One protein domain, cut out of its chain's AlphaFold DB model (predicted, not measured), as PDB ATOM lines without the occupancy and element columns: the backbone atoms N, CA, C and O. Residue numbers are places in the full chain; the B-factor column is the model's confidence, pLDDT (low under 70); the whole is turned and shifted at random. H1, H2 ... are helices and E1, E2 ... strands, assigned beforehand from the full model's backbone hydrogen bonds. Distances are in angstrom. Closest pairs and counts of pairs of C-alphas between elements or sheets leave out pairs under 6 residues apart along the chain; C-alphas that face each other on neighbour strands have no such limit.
ATOM      1  N   ARG A  76     137.460 137.374 156.051       88.12
ATOM      2  CA  ARG A  76     136.087 137.905 155.940       88.12
ATOM      3  C   ARG A  76     135.670 138.265 154.511       88.12
ATOM      4  O   ARG A  76     134.475 138.365 154.250       88.12
ATOM      5  N   HIS A  77     136.624 138.441 153.596       92.50
ATOM      6  CA  HIS A  77     136.349 138.745 152.193       92.50
ATOM      7  C   HIS A  77     136.031 137.503 151.357       92.50
ATOM      8  O   HIS A  77     135.504 137.639 150.252       92.50
ATOM      9  N   PHE A  78     136.312 136.300 151.869       90.38
ATOM     10  CA  PHE A  78     135.993 135.025 151.226       90.38
ATOM     11  C   PHE A  78     134.580 134.588 151.622       90.38
ATOM     12  O   PHE A  78     134.363 133.841 152.578       90.38
ATOM     13  N   LEU A  79     133.598 135.120 150.897       92.00
ATOM     14  CA  LEU A  79     132.183 134.855 151.130       92.00
ATOM     15  C   LEU A  79     131.794 133.476 150.590       92.00
ATOM     16  O   LEU A  79     132.444 132.910 149.716       92.00
ATOM     17  N   ARG A  80     130.700 132.928 151.120       84.06
ATOM     18  CA  ARG A  80     130.270 131.543 150.870       84.06
ATOM     19  C   ARG A  80     129.420 131.366 149.614       84.06
ATOM     20  O   ARG A  80     129.028 130.246 149.321       84.06
ATOM     21  N   SER A  81     129.025 132.456 148.956       86.50
ATOM     22  CA  SER A  81     128.104 132.396 147.816       86.50
ATOM     23  C   SER A  81     128.170 133.655 146.960       86.50
ATOM     24  O   SER A  81     128.462 134.745 147.463       86.50
ATOM     25  N   GLY A  82     127.820 133.507 145.684       87.12
ATOM     26  CA  GLY A  82     127.643 134.619 144.757       87.12
ATOM     27  C   GLY A  82     126.653 135.667 145.258       87.12
ATOM     28  O   GLY A  82     126.909 136.860 145.154       87.12
ATOM     29  N   GLU A  83     125.555 135.259 145.892       91.44
ATOM     30  CA  GLU A  83     124.539 136.167 146.438       91.44
ATOM     31  C   GLU A  83     125.107 137.107 147.511       91.44
ATOM     32  O   GLU A  83     124.738 138.282 147.582       91.44
ATOM     33  N   GLN A  84     126.038 136.614 148.331       94.44
ATOM     34  CA  GLN A  84     126.726 137.442 149.320       94.44
ATOM     35  C   GLN A  84     127.639 138.469 148.644       94.44
ATOM     36  O   GLN A  84     127.617 139.640 149.024       94.44
ATOM     37  N   TYR A  85     128.379 138.066 147.606       96.31
ATOM     38  CA  TYR A  85     129.194 138.994 146.815       96.31
ATOM     39  C   TYR A  85     128.347 140.041 146.092       96.31
ATOM     40  O   TYR A  85     128.674 141.225 146.137       96.31
ATOM     41  N   PHE A  86     127.217 139.638 145.510       96.12
ATOM     42  CA  PHE A  86     126.272 140.550 144.873       96.12
ATOM     43  C   PHE A  86     125.791 141.637 145.841       96.12
ATOM     44  O   PHE A  86     125.804 142.819 145.504       96.12
ATOM     45  N   SER A  87     125.428 141.246 147.068       95.88
ATOM     46  CA  SER A  87     125.021 142.179 148.125       95.88
ATOM     47  C   SER A  87     126.133 143.167 148.479       95.88
ATOM     48  O   SER A  87     125.881 144.365 148.583       95.88
ATOM     49  N   VAL A  88     127.378 142.703 148.603       97.25
ATOM     50  CA  VAL A  88     128.533 143.578 148.861       97.25
ATOM     51  C   VAL A  88     128.773 144.559 147.711       97.25
ATOM     52  O   VAL A  88     129.001 145.747 147.945       97.25
ATOM     53  N   PHE A  89     128.687 144.100 146.461       97.62
ATOM     54  CA  PHE A  89     128.835 144.964 145.288       97.62
ATOM     55  C   PHE A  89     127.720 146.014 145.221       97.62
ATOM     56  O   PHE A  89     127.983 147.181 144.920       97.62
ATOM     57  N   GLU A  90     126.498 145.647 145.604       97.06
ATOM     58  CA  GLU A  90     125.387 146.585 145.725       97.06
ATOM     59  C   GLU A  90     125.589 147.587 146.880       97.06
ATOM     60  O   GLU A  90     125.314 148.777 146.717       97.06
ATOM     61  N   GLN A  91     126.115 147.157 148.034       97.62
ATOM     62  CA  GLN A  91     126.471 148.050 149.149       97.62
ATOM     63  C   GLN A  91     127.522 149.079 148.717       97.62
ATOM     64  O   GLN A  91     127.395 150.269 149.023       97.62
ATOM     65  N   TYR A  92     128.524 148.661 147.940       98.12
ATOM     66  CA  TYR A  92     129.491 149.591 147.357       98.12
ATOM     67  C   TYR A  92     128.835 150.546 146.353       98.12
ATOM     68  O   TYR A  92     129.114 151.748 146.363       98.12
ATOM     69  N   ALA A  93     127.909 150.057 145.526       97.12
ATOM     70  CA  ALA A  93     127.133 150.905 144.624       97.12
ATOM     71  C   ALA A  93     126.293 151.958 145.378       97.12
ATOM     72  O   ALA A  93     126.167 153.092 144.921       97.12
ATOM     73  N   LYS A  94     125.796 151.624 146.574       97.00
ATOM     74  CA  LYS A  94     125.083 152.538 147.485       97.00
ATOM     75  C   LYS A  94     126.007 153.480 148.276       97.00
ATOM     76  O   LYS A  94     125.508 154.318 149.020       97.00
ATOM     77  N   GLY A  95     127.330 153.347 148.147       95.88
ATOM     78  CA  GLY A  95     128.310 154.127 148.913       95.88
ATOM     79  C   GLY A  95     128.407 153.731 150.391       95.88
ATOM     80  O   GLY A  95     128.821 154.542 151.214       95.88
ATOM     81  N   GLN A  96     127.991 152.510 150.740       97.44
ATOM     82  CA  GLN A  96     127.935 152.019 152.124       97.44
ATOM     83  C   GLN A  96     129.248 151.383 152.595       97.44
ATOM     84  O   GLN A  96     129.474 151.284 153.797       97.44
ATOM     85  N   ILE A  97     130.113 150.974 151.664       95.62
ATOM     86  CA  ILE A  97     131.459 150.464 151.952       95.62
ATOM     87  C   ILE A  97     132.508 151.252 151.170       95.62
ATOM     88  O   ILE A  97     132.193 151.895 150.164       95.62
ATOM     89  N   SER A  98     133.751 151.228 151.651       93.44
ATOM     90  CA  SER A  98     134.862 151.925 151.005       93.44
ATOM     91  C   SER A  98     135.278 151.241 149.699       93.44
ATOM     92  O   SER A  98     134.985 150.070 149.458       93.44
ATOM     93  N   GLU A  99     136.004 151.977 148.858       92.31
ATOM     94  CA  GLU A  99     136.626 151.412 147.657       92.31
ATOM     95  C   GLU A  99     137.636 150.305 148.005       92.31
ATOM     96  O   GLU A  99     137.717 149.310 147.292       92.31
ATOM     97  N   ASP A 100     138.365 150.440 149.116       90.19
ATOM     98  CA  ASP A 100     139.346 149.440 149.558       90.19
ATOM     99  C   ASP A 100     138.666 148.118 149.939       90.19
ATOM    100  O   ASP A 100     139.095 147.058 149.488       90.19
ATOM    101  N   GLU A 101     137.561 148.176 150.692       93.00
ATOM    102  CA  GLU A 101     136.754 146.990 151.013       93.00
ATOM    103  C   GLU A 101     136.212 146.347 149.734       93.00
ATOM    104  O   GLU A 101     136.312 145.134 149.548       93.00
ATOM    105  N   PHE A 102     135.689 147.152 148.807       94.81
ATOM    106  CA  PHE A 102     135.208 146.653 147.522       94.81
ATOM    107  C   PHE A 102     136.304 145.939 146.714       94.81
ATOM    108  O   PHE A 102     136.048 144.865 146.166       94.81
ATOM    109  N   ILE A 103     137.521 146.492 146.655       92.12
ATOM    110  CA  ILE A 103     138.655 145.869 145.956       92.12
ATOM    111  C   ILE A 103     139.023 144.528 146.609       92.12
ATOM    112  O   ILE A 103     139.290 143.560 145.891       92.12
ATOM    113  N   ALA A 104     139.001 144.440 147.942       91.44
ATOM    114  CA  ALA A 104     139.281 143.199 148.666       91.44
ATOM    115  C   ALA A 104     138.230 142.113 148.373       91.44
ATOM    116  O   ALA A 104     138.584 140.995 147.993       91.44
ATOM    117  N   TYR A 105     136.935 142.445 148.452       95.19
ATOM    118  CA  TYR A 105     135.862 141.507 148.098       95.19
ATOM    119  C   TYR A 105     135.893 141.104 146.620       95.19
ATOM    120  O   TYR A 105     135.684 139.934 146.311       95.19
ATOM    121  N   SER A 106     136.192 142.036 145.710       94.56
ATOM    122  CA  SER A 106     136.324 141.732 144.277       94.56
ATOM    123  C   SER A 106     137.477 140.762 144.025       94.56
ATOM    124  O   SER A 106     137.295 139.754 143.354       94.56
ATOM    125  N   SER A 107     138.634 141.000 144.648       91.06
ATOM    126  CA  SER A 107     139.806 140.123 144.532       91.06
ATOM    127  C   SER A 107     139.538 138.712 145.072       91.06
ATOM    128  O   SER A 107     139.968 137.717 144.481       91.06
ATOM    129  N   ALA A 108     138.824 138.606 146.197       92.56
ATOM    130  CA  ALA A 108     138.424 137.322 146.764       92.56
ATOM    131  C   ALA A 108     137.440 136.583 145.842       92.56
ATOM    132  O   ALA A 108     137.648 135.405 145.549       92.56
ATOM    133  N   PHE A 109     136.436 137.286 145.313       94.75
ATOM    134  CA  PHE A 109     135.490 136.747 144.336       94.75
ATOM    135  C   PHE A 109     136.192 136.228 143.075       94.75
ATOM    136  O   PHE A 109     135.996 135.076 142.689       94.75
ATOM    137  N   GLU A 110     137.072 137.035 142.474       93.62
ATOM    138  CA  GLU A 110     137.875 136.641 141.310       93.62
ATOM    139  C   GLU A 110     138.704 135.387 141.594       93.62
ATOM    140  O   GLU A 110     138.799 134.499 140.749       93.62
ATOM    141  N   SER A 111     139.276 135.286 142.797       90.75
ATOM    142  CA  SER A 111     140.045 134.115 143.218       90.75
ATOM    143  C   SER A 111     139.190 132.856 143.327       90.75
ATOM    144  O   SER A 111     139.627 131.797 142.883       90.75
ATOM    145  N   ILE A 112     138.005 132.952 143.935       91.56
ATOM    146  CA  ILE A 112     137.099 131.811 144.122       91.56
ATOM    147  C   ILE A 112     136.607 131.315 142.768       91.56
ATOM    148  O   ILE A 112     136.718 130.124 142.470       91.56
ATOM    149  N   VAL A 113     136.126 132.226 141.922       93.25
ATOM    150  CA  VAL A 113     135.640 131.875 140.587       93.25
ATOM    151  C   VAL A 113     136.780 131.335 139.725       93.25
ATOM    152  O   VAL A 113     136.622 130.288 139.105       93.25
ATOM    153  N   GLY A 114     137.952 131.977 139.747       91.88
ATOM    154  CA  GLY A 114     139.135 131.520 139.016       91.88
ATOM    155  C   GLY A 114     139.602 130.131 139.450       91.88
ATOM    156  O   GLY A 114     139.893 129.292 138.606       91.88
ATOM    157  N   SER A 115     139.600 129.837 140.753       90.62
ATOM    158  CA  SER A 115     139.925 128.498 141.265       90.62
ATOM    159  C   SER A 115     138.875 127.458 140.866       90.62
ATOM    160  O   SER A 115     139.215 126.341 140.484       90.62
ATOM    161  N   THR A 116     137.595 127.819 140.949       91.88
ATOM    162  CA  THR A 116     136.471 126.912 140.678       91.88
ATOM    163  C   THR A 116     136.379 126.562 139.197       91.88
ATOM    164  O   THR A 116     136.239 125.395 138.839       91.88
ATOM    165  N   LEU A 117     136.486 127.564 138.331       93.75
ATOM    166  CA  LEU A 117     136.393 127.414 136.882       93.75
ATOM    167  C   LEU A 117     137.759 127.204 136.223       93.75
ATOM    168  O   LEU A 117     137.845 127.120 135.004       93.75
ATOM    169  N   ASN A 118     138.828 127.124 137.019       92.06
ATOM    170  CA  ASN A 118     140.200 126.994 136.543       92.06
ATOM    171  C   ASN A 118     140.579 128.062 135.485       92.06
ATOM    172  O   ASN A 118     141.225 127.788 134.471       92.06
ATOM    173  N   THR A 119     140.180 129.308 135.730       91.19
ATOM    174  CA  THR A 119     140.496 130.468 134.888       91.19
ATOM    175  C   THR A 119     141.419 131.440 135.628       91.19
ATOM    176  O   THR A 119     141.721 131.281 136.811       91.19
ATOM    177  N   ARG A 120     141.881 132.492 134.940       84.56
ATOM    178  CA  ARG A 120     142.681 133.563 135.568       84.56
ATOM    179  C   ARG A 120     141.872 134.443 136.538       84.56
ATOM    180  O   ARG A 120     142.467 135.293 137.192       84.56
ATOM    181  N   GLY A 121     140.556 134.249 136.632       87.75
ATOM    182  CA  GLY A 121     139.645 135.052 137.442       87.75
ATOM    183  C   GLY A 121     138.473 135.581 136.621       87.75
ATOM    184  O   GLY A 121     138.085 134.995 135.606       87.75
ATOM    185  N   VAL A 122     137.909 136.695 137.078       92.12
ATOM    186  CA  VAL A 122     136.772 137.372 136.445       92.12
ATOM    187  C   VAL A 122     137.163 138.812 136.178       92.12
ATOM    188  O   VAL A 122     137.729 139.468 137.042       92.12
ATOM    189  N   SER A 123     136.841 139.332 135.001       92.81
ATOM    190  CA  SER A 123     136.959 140.762 134.725       92.81
ATOM    191  C   SER A 123     135.589 141.382 134.444       92.81
ATOM    192  O   SER A 123     134.622 140.685 134.142       92.81
ATOM    193  N   GLY A 124     135.487 142.705 134.594       93.69
ATOM    194  CA  GLY A 124     134.236 143.448 134.385       93.69
ATOM    195  C   GLY A 124     133.466 143.819 135.658       93.69
ATOM    196  O   GLY A 124     132.481 144.548 135.564       93.69
ATOM    197  N   ILE A 125     133.936 143.440 136.855       96.19
ATOM    198  CA  ILE A 125     133.278 143.768 138.142       96.19
ATOM    199  C   ILE A 125     133.138 145.289 138.343       96.19
ATOM    200  O   ILE A 125     132.114 145.775 138.819       96.19
ATOM    201  N   GLY A 126     134.131 146.077 137.919       95.31
ATOM    202  CA  GLY A 126     134.042 147.542 137.967       95.31
ATOM    203  C   GLY A 126     132.914 148.110 137.092       95.31
ATOM    204  O   GLY A 126     132.218 149.039 137.507       95.31
ATOM    205  N   ASN A 127     132.689 147.522 135.913       97.06
ATOM    206  CA  ASN A 127     131.585 147.903 135.028       97.06
ATOM    207  C   ASN A 127     130.237 147.488 135.624       97.06
ATOM    208  O   ASN A 127     129.299 148.282 135.599       97.06
ATOM    209  N   LEU A 128     130.178 146.303 136.240       97.50
ATOM    210  CA  LEU A 128     128.989 145.784 136.915       97.50
ATOM    211  C   LEU A 128     128.523 146.747 138.007       97.50
ATOM    212  O   LEU A 128     127.368 147.160 138.041       97.50
ATOM    213  N   VAL A 129     129.442 147.176 138.872       97.31
ATOM    214  CA  VAL A 129     129.128 148.144 139.928       97.31
ATOM    215  C   VAL A 129     128.743 149.504 139.356       97.31
ATOM    216  O   VAL A 129     127.879 150.180 139.916       97.31
ATOM    217  N   LYS A 130     129.372 149.943 138.260       97.81
ATOM    218  CA  LYS A 130     128.990 151.195 137.600       97.81
ATOM    219  C   LYS A 130     127.535 151.137 137.125       97.81
ATOM    220  O   LYS A 130     126.781 152.064 137.408       97.81
ATOM    221  N   GLU A 131     127.128 150.041 136.492       97.94
ATOM    222  CA  GLU A 131     125.730 149.810 136.121       97.94
ATOM    223  C   GLU A 131     124.818 149.785 137.356       97.94
ATOM    224  O   GLU A 131     123.794 150.468 137.375       97.94
ATOM    225  N   MET A 132     125.213 149.087 138.428       98.06
ATOM    226  CA  MET A 132     124.441 149.055 139.675       98.06
ATOM    227  C   MET A 132     124.210 150.456 140.257       98.06
ATOM    228  O   MET A 132     123.102 150.757 140.707       98.06
ATOM    229  N   LYS A 133     125.230 151.327 140.223       98.00
ATOM    230  CA  LYS A 133     125.137 152.740 140.639       98.00
ATOM    231  C   LYS A 133     124.144 153.515 139.772       98.00
ATOM    232  O   LYS A 133     123.326 154.269 140.297       98.00
ATOM    233  N   GLU A 134     124.193 153.321 138.457       97.62
ATOM    234  CA  GLU A 134     123.269 153.962 137.514       97.62
ATOM    235  C   GLU A 134     121.819 153.502 137.713       97.62
ATOM    236  O   GLU A 134     120.905 154.327 137.652       97.62
ATOM    237  N   ASN A 135     121.598 152.213 137.977       97.31
ATOM    238  CA  ASN A 135     120.277 151.663 138.281       97.31
ATOM    239  C   ASN A 135     119.713 152.255 139.575       97.31
ATOM    240  O   ASN A 135     118.589 152.760 139.570       97.31
ATOM    241  N   ILE A 136     120.520 152.307 140.642       96.50
ATOM    242  CA  ILE A 136     120.134 152.934 141.916       96.50
ATOM    243  C   ILE A 136     119.741 154.401 141.701       96.50
ATOM    244  O   ILE A 136     118.688 154.826 142.177       96.50
ATOM    245  N   ALA A 137     120.527 155.167 140.936       96.62
ATOM    246  CA  ALA A 137     120.231 156.571 140.635       96.62
ATOM    247  C   ALA A 137     118.913 156.765 139.858       96.62
ATOM    248  O   ALA A 137     118.281 157.815 139.963       96.62
ATOM    249  N   LYS A 138     118.485 155.752 139.096       96.44
ATOM    250  CA  LYS A 138     117.222 155.730 138.338       96.44
ATOM    251  C   LYS A 138     116.056 155.107 139.119       96.44
ATOM    252  O   LYS A 138     114.960 155.011 138.574       96.44
ATOM    253  N   GLY A 139     116.268 154.672 140.364       94.75
ATOM    254  CA  GLY A 139     115.256 153.969 141.161       94.75
ATOM    255  C   GLY A 139     114.958 152.542 140.680       94.75
ATOM    256  O   GLY A 139     113.901 151.999 140.990       94.75
ATOM    257  N   ILE A 140     115.869 151.939 139.913       94.81
ATOM    258  CA  ILE A 140     115.774 150.566 139.416       94.81
ATOM    259  C   ILE A 140     116.489 149.649 140.417       94.81
ATOM    260  O   ILE A 140     117.651 149.872 140.755       94.81
ATOM    261  N   VAL A 141     115.794 148.620 140.904       93.50
ATOM    262  CA  VAL A 141     116.367 147.593 141.797       93.50
ATOM    263  C   VAL A 141     117.423 146.801 141.035       93.50
ATOM    264  O   VAL A 141     117.174 146.489 139.887       93.50
ATOM    265  N   ASN A 142     118.558 146.432 141.631       94.50
ATOM    266  CA  ASN A 142     119.522 145.538 140.976       94.50
ATOM    267  C   ASN A 142     119.137 144.072 141.201       94.50
ATOM    268  O   ASN A 142     118.993 143.645 142.345       94.50
ATOM    269  N   THR A 143     119.007 143.296 140.127       93.06
ATOM    270  CA  THR A 143     118.813 141.840 140.183       93.06
ATOM    271  C   THR A 143     119.734 141.149 139.174       93.06
ATOM    272  O   THR A 143     120.109 141.761 138.172       93.06
ATOM    273  N   PRO A 144     120.116 139.879 139.391       89.31
ATOM    274  CA  PRO A 144     120.904 139.118 138.418       89.31
ATOM    275  C   PRO A 144     120.347 139.141 136.987       89.31
ATOM    276  O   PRO A 144     121.116 139.070 136.035       89.31
ATOM    277  N   GLU A 145     119.026 139.244 136.831       88.44
ATOM    278  CA  GLU A 145     118.324 139.202 135.544       88.44
ATOM    279  C   GLU A 145     118.290 140.545 134.812       88.44
ATOM    280  O   GLU A 145     118.060 140.572 133.605       88.44
ATOM    281  N   ASN A 146     118.446 141.666 135.522       90.38
ATOM    282  CA  ASN A 146     118.278 142.988 134.919       90.38
ATOM    283  C   ASN A 146     119.584 143.729 134.638       90.38
ATOM    284  O   ASN A 146     119.560 144.744 133.937       90.38
ATOM    285  N   LEU A 147     120.694 143.210 135.157       93.19
ATOM    286  CA  LEU A 147     122.030 143.689 134.851       93.19
ATOM    287  C   LEU A 147     122.441 143.207 133.462       93.19
ATOM    288  O   LEU A 147     122.294 142.036 133.117       93.19
ATOM    289  N   LYS A 148     122.960 144.134 132.664       93.94
ATOM    290  CA  LYS A 148     123.369 143.919 131.272       93.94
ATOM    291  C   LYS A 148     124.878 143.800 131.119       93.94
ATOM    292  O   LYS A 148     125.348 143.493 130.028       93.94
ATOM    293  N   THR A 149     125.635 144.098 132.171       96.44
ATOM    294  CA  THR A 149     127.087 143.967 132.158       96.44
ATOM    295  C   THR A 149     127.488 142.522 131.882       96.44
ATOM    296  O   THR A 149     127.144 141.611 132.634       96.44
ATOM    297  N   GLU A 150     128.278 142.346 130.827       96.44
ATOM    298  CA  GLU A 150     128.990 141.107 130.540       96.44
ATOM    299  C   GLU A 150     130.279 141.059 131.371       96.44
ATOM    300  O   GLU A 150     131.084 141.997 131.358       96.44
ATOM    301  N   LEU A 151     130.470 139.958 132.087       96.44
ATOM    302  CA  LEU A 151     131.706 139.599 132.768       96.44
ATOM    303  C   LEU A 151     132.514 138.677 131.863       96.44
ATOM    304  O   LEU A 151     131.936 137.856 131.156       96.44
ATOM    305  N   ASP A 152     133.837 138.786 131.900       94.50
ATOM    306  CA  ASP A 152     134.714 137.860 131.180       94.50
ATOM    307  C   ASP A 152     135.377 136.898 132.163       94.50
ATOM    308  O   ASP A 152     135.976 137.331 133.155       94.50
ATOM    309  N   THR A 153     135.282 135.601 131.884       93.31
ATOM    310  CA  THR A 153     136.070 134.573 132.559       93.31
ATOM    311  C   THR A 153     136.588 133.570 131.538       93.31
ATOM    312  O   THR A 153     135.839 133.053 130.715       93.31
ATOM    313  N   GLY A 154     137.899 133.321 131.544       85.56
ATOM    314  CA  GLY A 154     138.510 132.390 130.590       85.56
ATOM    315  C   GLY A 154     138.333 132.784 129.116       85.56
ATOM    316  O   GLY A 154     138.353 131.903 128.265       85.56
ATOM    317  N   GLY A 155     138.149 134.076 128.803       88.50
ATOM    318  CA  GLY A 155     137.876 134.548 127.439       88.50
ATOM    319  C   GLY A 155     136.427 134.354 126.981       88.50
ATOM    320  O   GLY A 155     136.125 134.571 125.807       88.50
ATOM    321  N   MET A 156     135.537 133.941 127.887       93.75
ATOM    322  CA  MET A 156     134.103 133.825 127.657       93.75
ATOM    323  C   MET A 156     133.372 134.975 128.332       93.75
ATOM    324  O   MET A 156     133.571 135.242 129.519       93.75
ATOM    325  N   LYS A 157     132.466 135.600 127.584       95.88
ATOM    326  CA  LYS A 157     131.552 136.602 128.116       95.88
ATOM    327  C   LYS A 157     130.282 135.958 128.651       95.88
ATOM    328  O   LYS A 157     129.632 135.202 127.938       95.88
ATOM    329  N   VAL A 158     129.923 136.303 129.880       96.12
ATOM    330  CA  VAL A 158     128.755 135.770 130.586       96.12
ATOM    331  C   VAL A 158     128.074 136.862 131.402       96.12
ATOM    332  O   VAL A 158     128.715 137.790 131.900       96.12
ATOM    333  N   SER A 159     126.764 136.757 131.577       95.62
ATOM    334  CA  SER A 159     126.038 137.544 132.575       95.62
ATOM    335  C   SER A 159     126.427 137.131 134.000       95.62
ATOM    336  O   SER A 159     127.000 136.061 134.230       95.62
ATOM    337  N   TRP A 160     126.062 137.951 134.993       94.94
ATOM    338  CA  TRP A 160     126.214 137.578 136.407       94.94
ATOM    339  C   TRP A 160     125.538 136.236 136.709       94.94
ATOM    340  O   TRP A 160     126.134 135.371 137.344       94.94
ATOM    341  N   LYS A 161     124.301 136.050 136.231       93.44
ATOM    342  CA  LYS A 161     123.525 134.827 136.454       93.44
ATOM    343  C   LYS A 161     124.253 133.597 135.914       93.44
ATOM    344  O   LYS A 161     124.477 132.655 136.666       93.44
ATOM    345  N   GLU A 162     124.665 133.639 134.651       95.38
ATOM    346  CA  GLU A 162     125.373 132.530 134.003       95.38
ATOM    347  C   GLU A 162     126.688 132.206 134.715       95.38
ATOM    348  O   GLU A 162     126.973 131.039 134.979       95.38
ATOM    349  N   LEU A 163     127.461 133.229 135.105       95.94
ATOM    350  CA  LEU A 163     128.694 133.030 135.864       95.94
ATOM    351  C   LEU A 163     128.436 132.305 137.190       95.94
ATOM    352  O   LEU A 163     129.187 131.397 137.550       95.94
ATOM    353  N   MET A 164     127.385 132.696 137.918       94.69
ATOM    354  CA  MET A 164     127.033 132.081 139.201       94.69
ATOM    355  C   MET A 164     126.506 130.661 139.033       94.69
ATOM    356  O   MET A 164     126.828 129.802 139.851       94.69
ATOM    357  N   ASP A 165     125.744 130.385 137.978       94.75
ATOM    358  CA  ASP A 165     125.245 129.039 137.696       94.75
ATOM    359  C   ASP A 165     126.413 128.086 137.353       94.75
ATOM    360  O   ASP A 165     126.495 126.976 137.898       94.75
ATOM    361  N   MET A 166     127.390 128.544 136.555       95.81
ATOM    362  CA  MET A 166     128.625 127.790 136.295       95.81
ATOM    363  C   MET A 166     129.468 127.601 137.563       95.81
ATOM    364  O   MET A 166     129.893 126.482 137.849       95.81
ATOM    365  N   GLN A 167     129.694 128.665 138.345       94.38
ATOM    366  CA  GLN A 167     130.453 128.589 139.598       94.38
ATOM    367  C   GLN A 167     129.820 127.576 140.557       94.38
ATOM    368  O   GLN A 167     130.513 126.683 141.035       94.38
ATOM    369  N   LYS A 168     128.506 127.661 140.797       93.81
ATOM    370  CA  LYS A 168     127.783 126.732 141.679       93.81
ATOM    371  C   LYS A 168     127.917 125.286 141.217       93.81
ATOM    372  O   LYS A 168     128.087 124.394 142.046       93.81
ATOM    373  N   THR A 169     127.867 125.046 139.907       94.75
ATOM    374  CA  THR A 169     128.077 123.703 139.351       94.75
ATOM    375  C   THR A 169     129.506 123.220 139.588       94.75
ATOM    376  O   THR A 169     129.699 122.088 140.026       94.75
TER     377      THR A 169
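AT A GLANCE: This is residues 76 to 169 of the 335 residues of an uncharacterized protein of Lachnospiraceae bacterium M18-1 (UniProt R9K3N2). A helical hairpin, H1 and H2 side by side, makes one side of the domain; over it, toward its two ends, lie H3 and a small unit made of the strand hairpin E1 E2 with H4. H3 crosses the end of H1, H4 meets the last part of H2, and a long link, residues 138 to 150, folds back from H3 to E1. The printed part has 94 residues with four named helices and two named strands, in the order H1 H2 H3 E1 E2 H4; the two strands make one antiparallel sheet, and the class is mostly helix. The whole is compact, with a radius of gyration of the C-alphas of 12.4 A and spans of 36 by 27 by 19 A.

IN THESE COORDINATES: After residues 76 to 81, H1 takes residues 82 to 93, 16.3 A long, from C-alpha 82 at (127.643, 134.619, 144.757). H2, the longest helix, takes residues 99 to 117 and is 26.3 A long, ending with C-alpha 117 at (136.393, 127.414, 136.882). H3 is residues 125 to 137, 18.4 A. E1 is residues 151 to 153, 6.7 A, and E2 is residues 156 to 158, 6.4 A. H4 is residues 160 to 169, 14.3 A, and ends with C-alpha 169 at (128.077, 123.703, 139.351).

HOW THE PARTS SIT: H1 and H2 touch as a helical hairpin at a shallow tilt of 25 degrees, opposite ways; their closest C-alphas, of Tyr 92 and Phe 102, are 6.4 A apart. H1 touches H3 with residues 89 to 93 alone, at a steep tilt of 61 degrees, the closest C-alphas being those of Ala 93 and Lys 133, 4.8 A. H2 touches H4 with residues 113 to 117 alone, at a steep tilt of 48 degrees; the closest C-alphas are those of Val 113 and Gln 167, 6.2 A. H1 and H4 are close but not clearly touching, with the C-alphas of Gly 82 and Met 164 6.1 A apart. H3 and H4 are apart. E1 and E2 are a hairpin of antiparallel strands, with N 151 and O 158 at 2.8 A and N 153 and O 156 at 2.9 A, within hydrogen-bond range. The closest C-alphas of E1 and H4 are those of Leu 151 and Trp 160, 6.9 A. In H1, H2, H3 and H4 every O i to N i+4 pair is within hydrogen-bond range.

THE WHOLE: The two C-alphas farthest apart are those of Asn 118 and Gly 139, 37.0 A. The printed part has no cut. The link from H3 to E1, 13 residues, is long; the link from H2 to H3 is short, and the other three are tight. The mean pLDDT of the printed part is 93.8, and no printed residue is under 70.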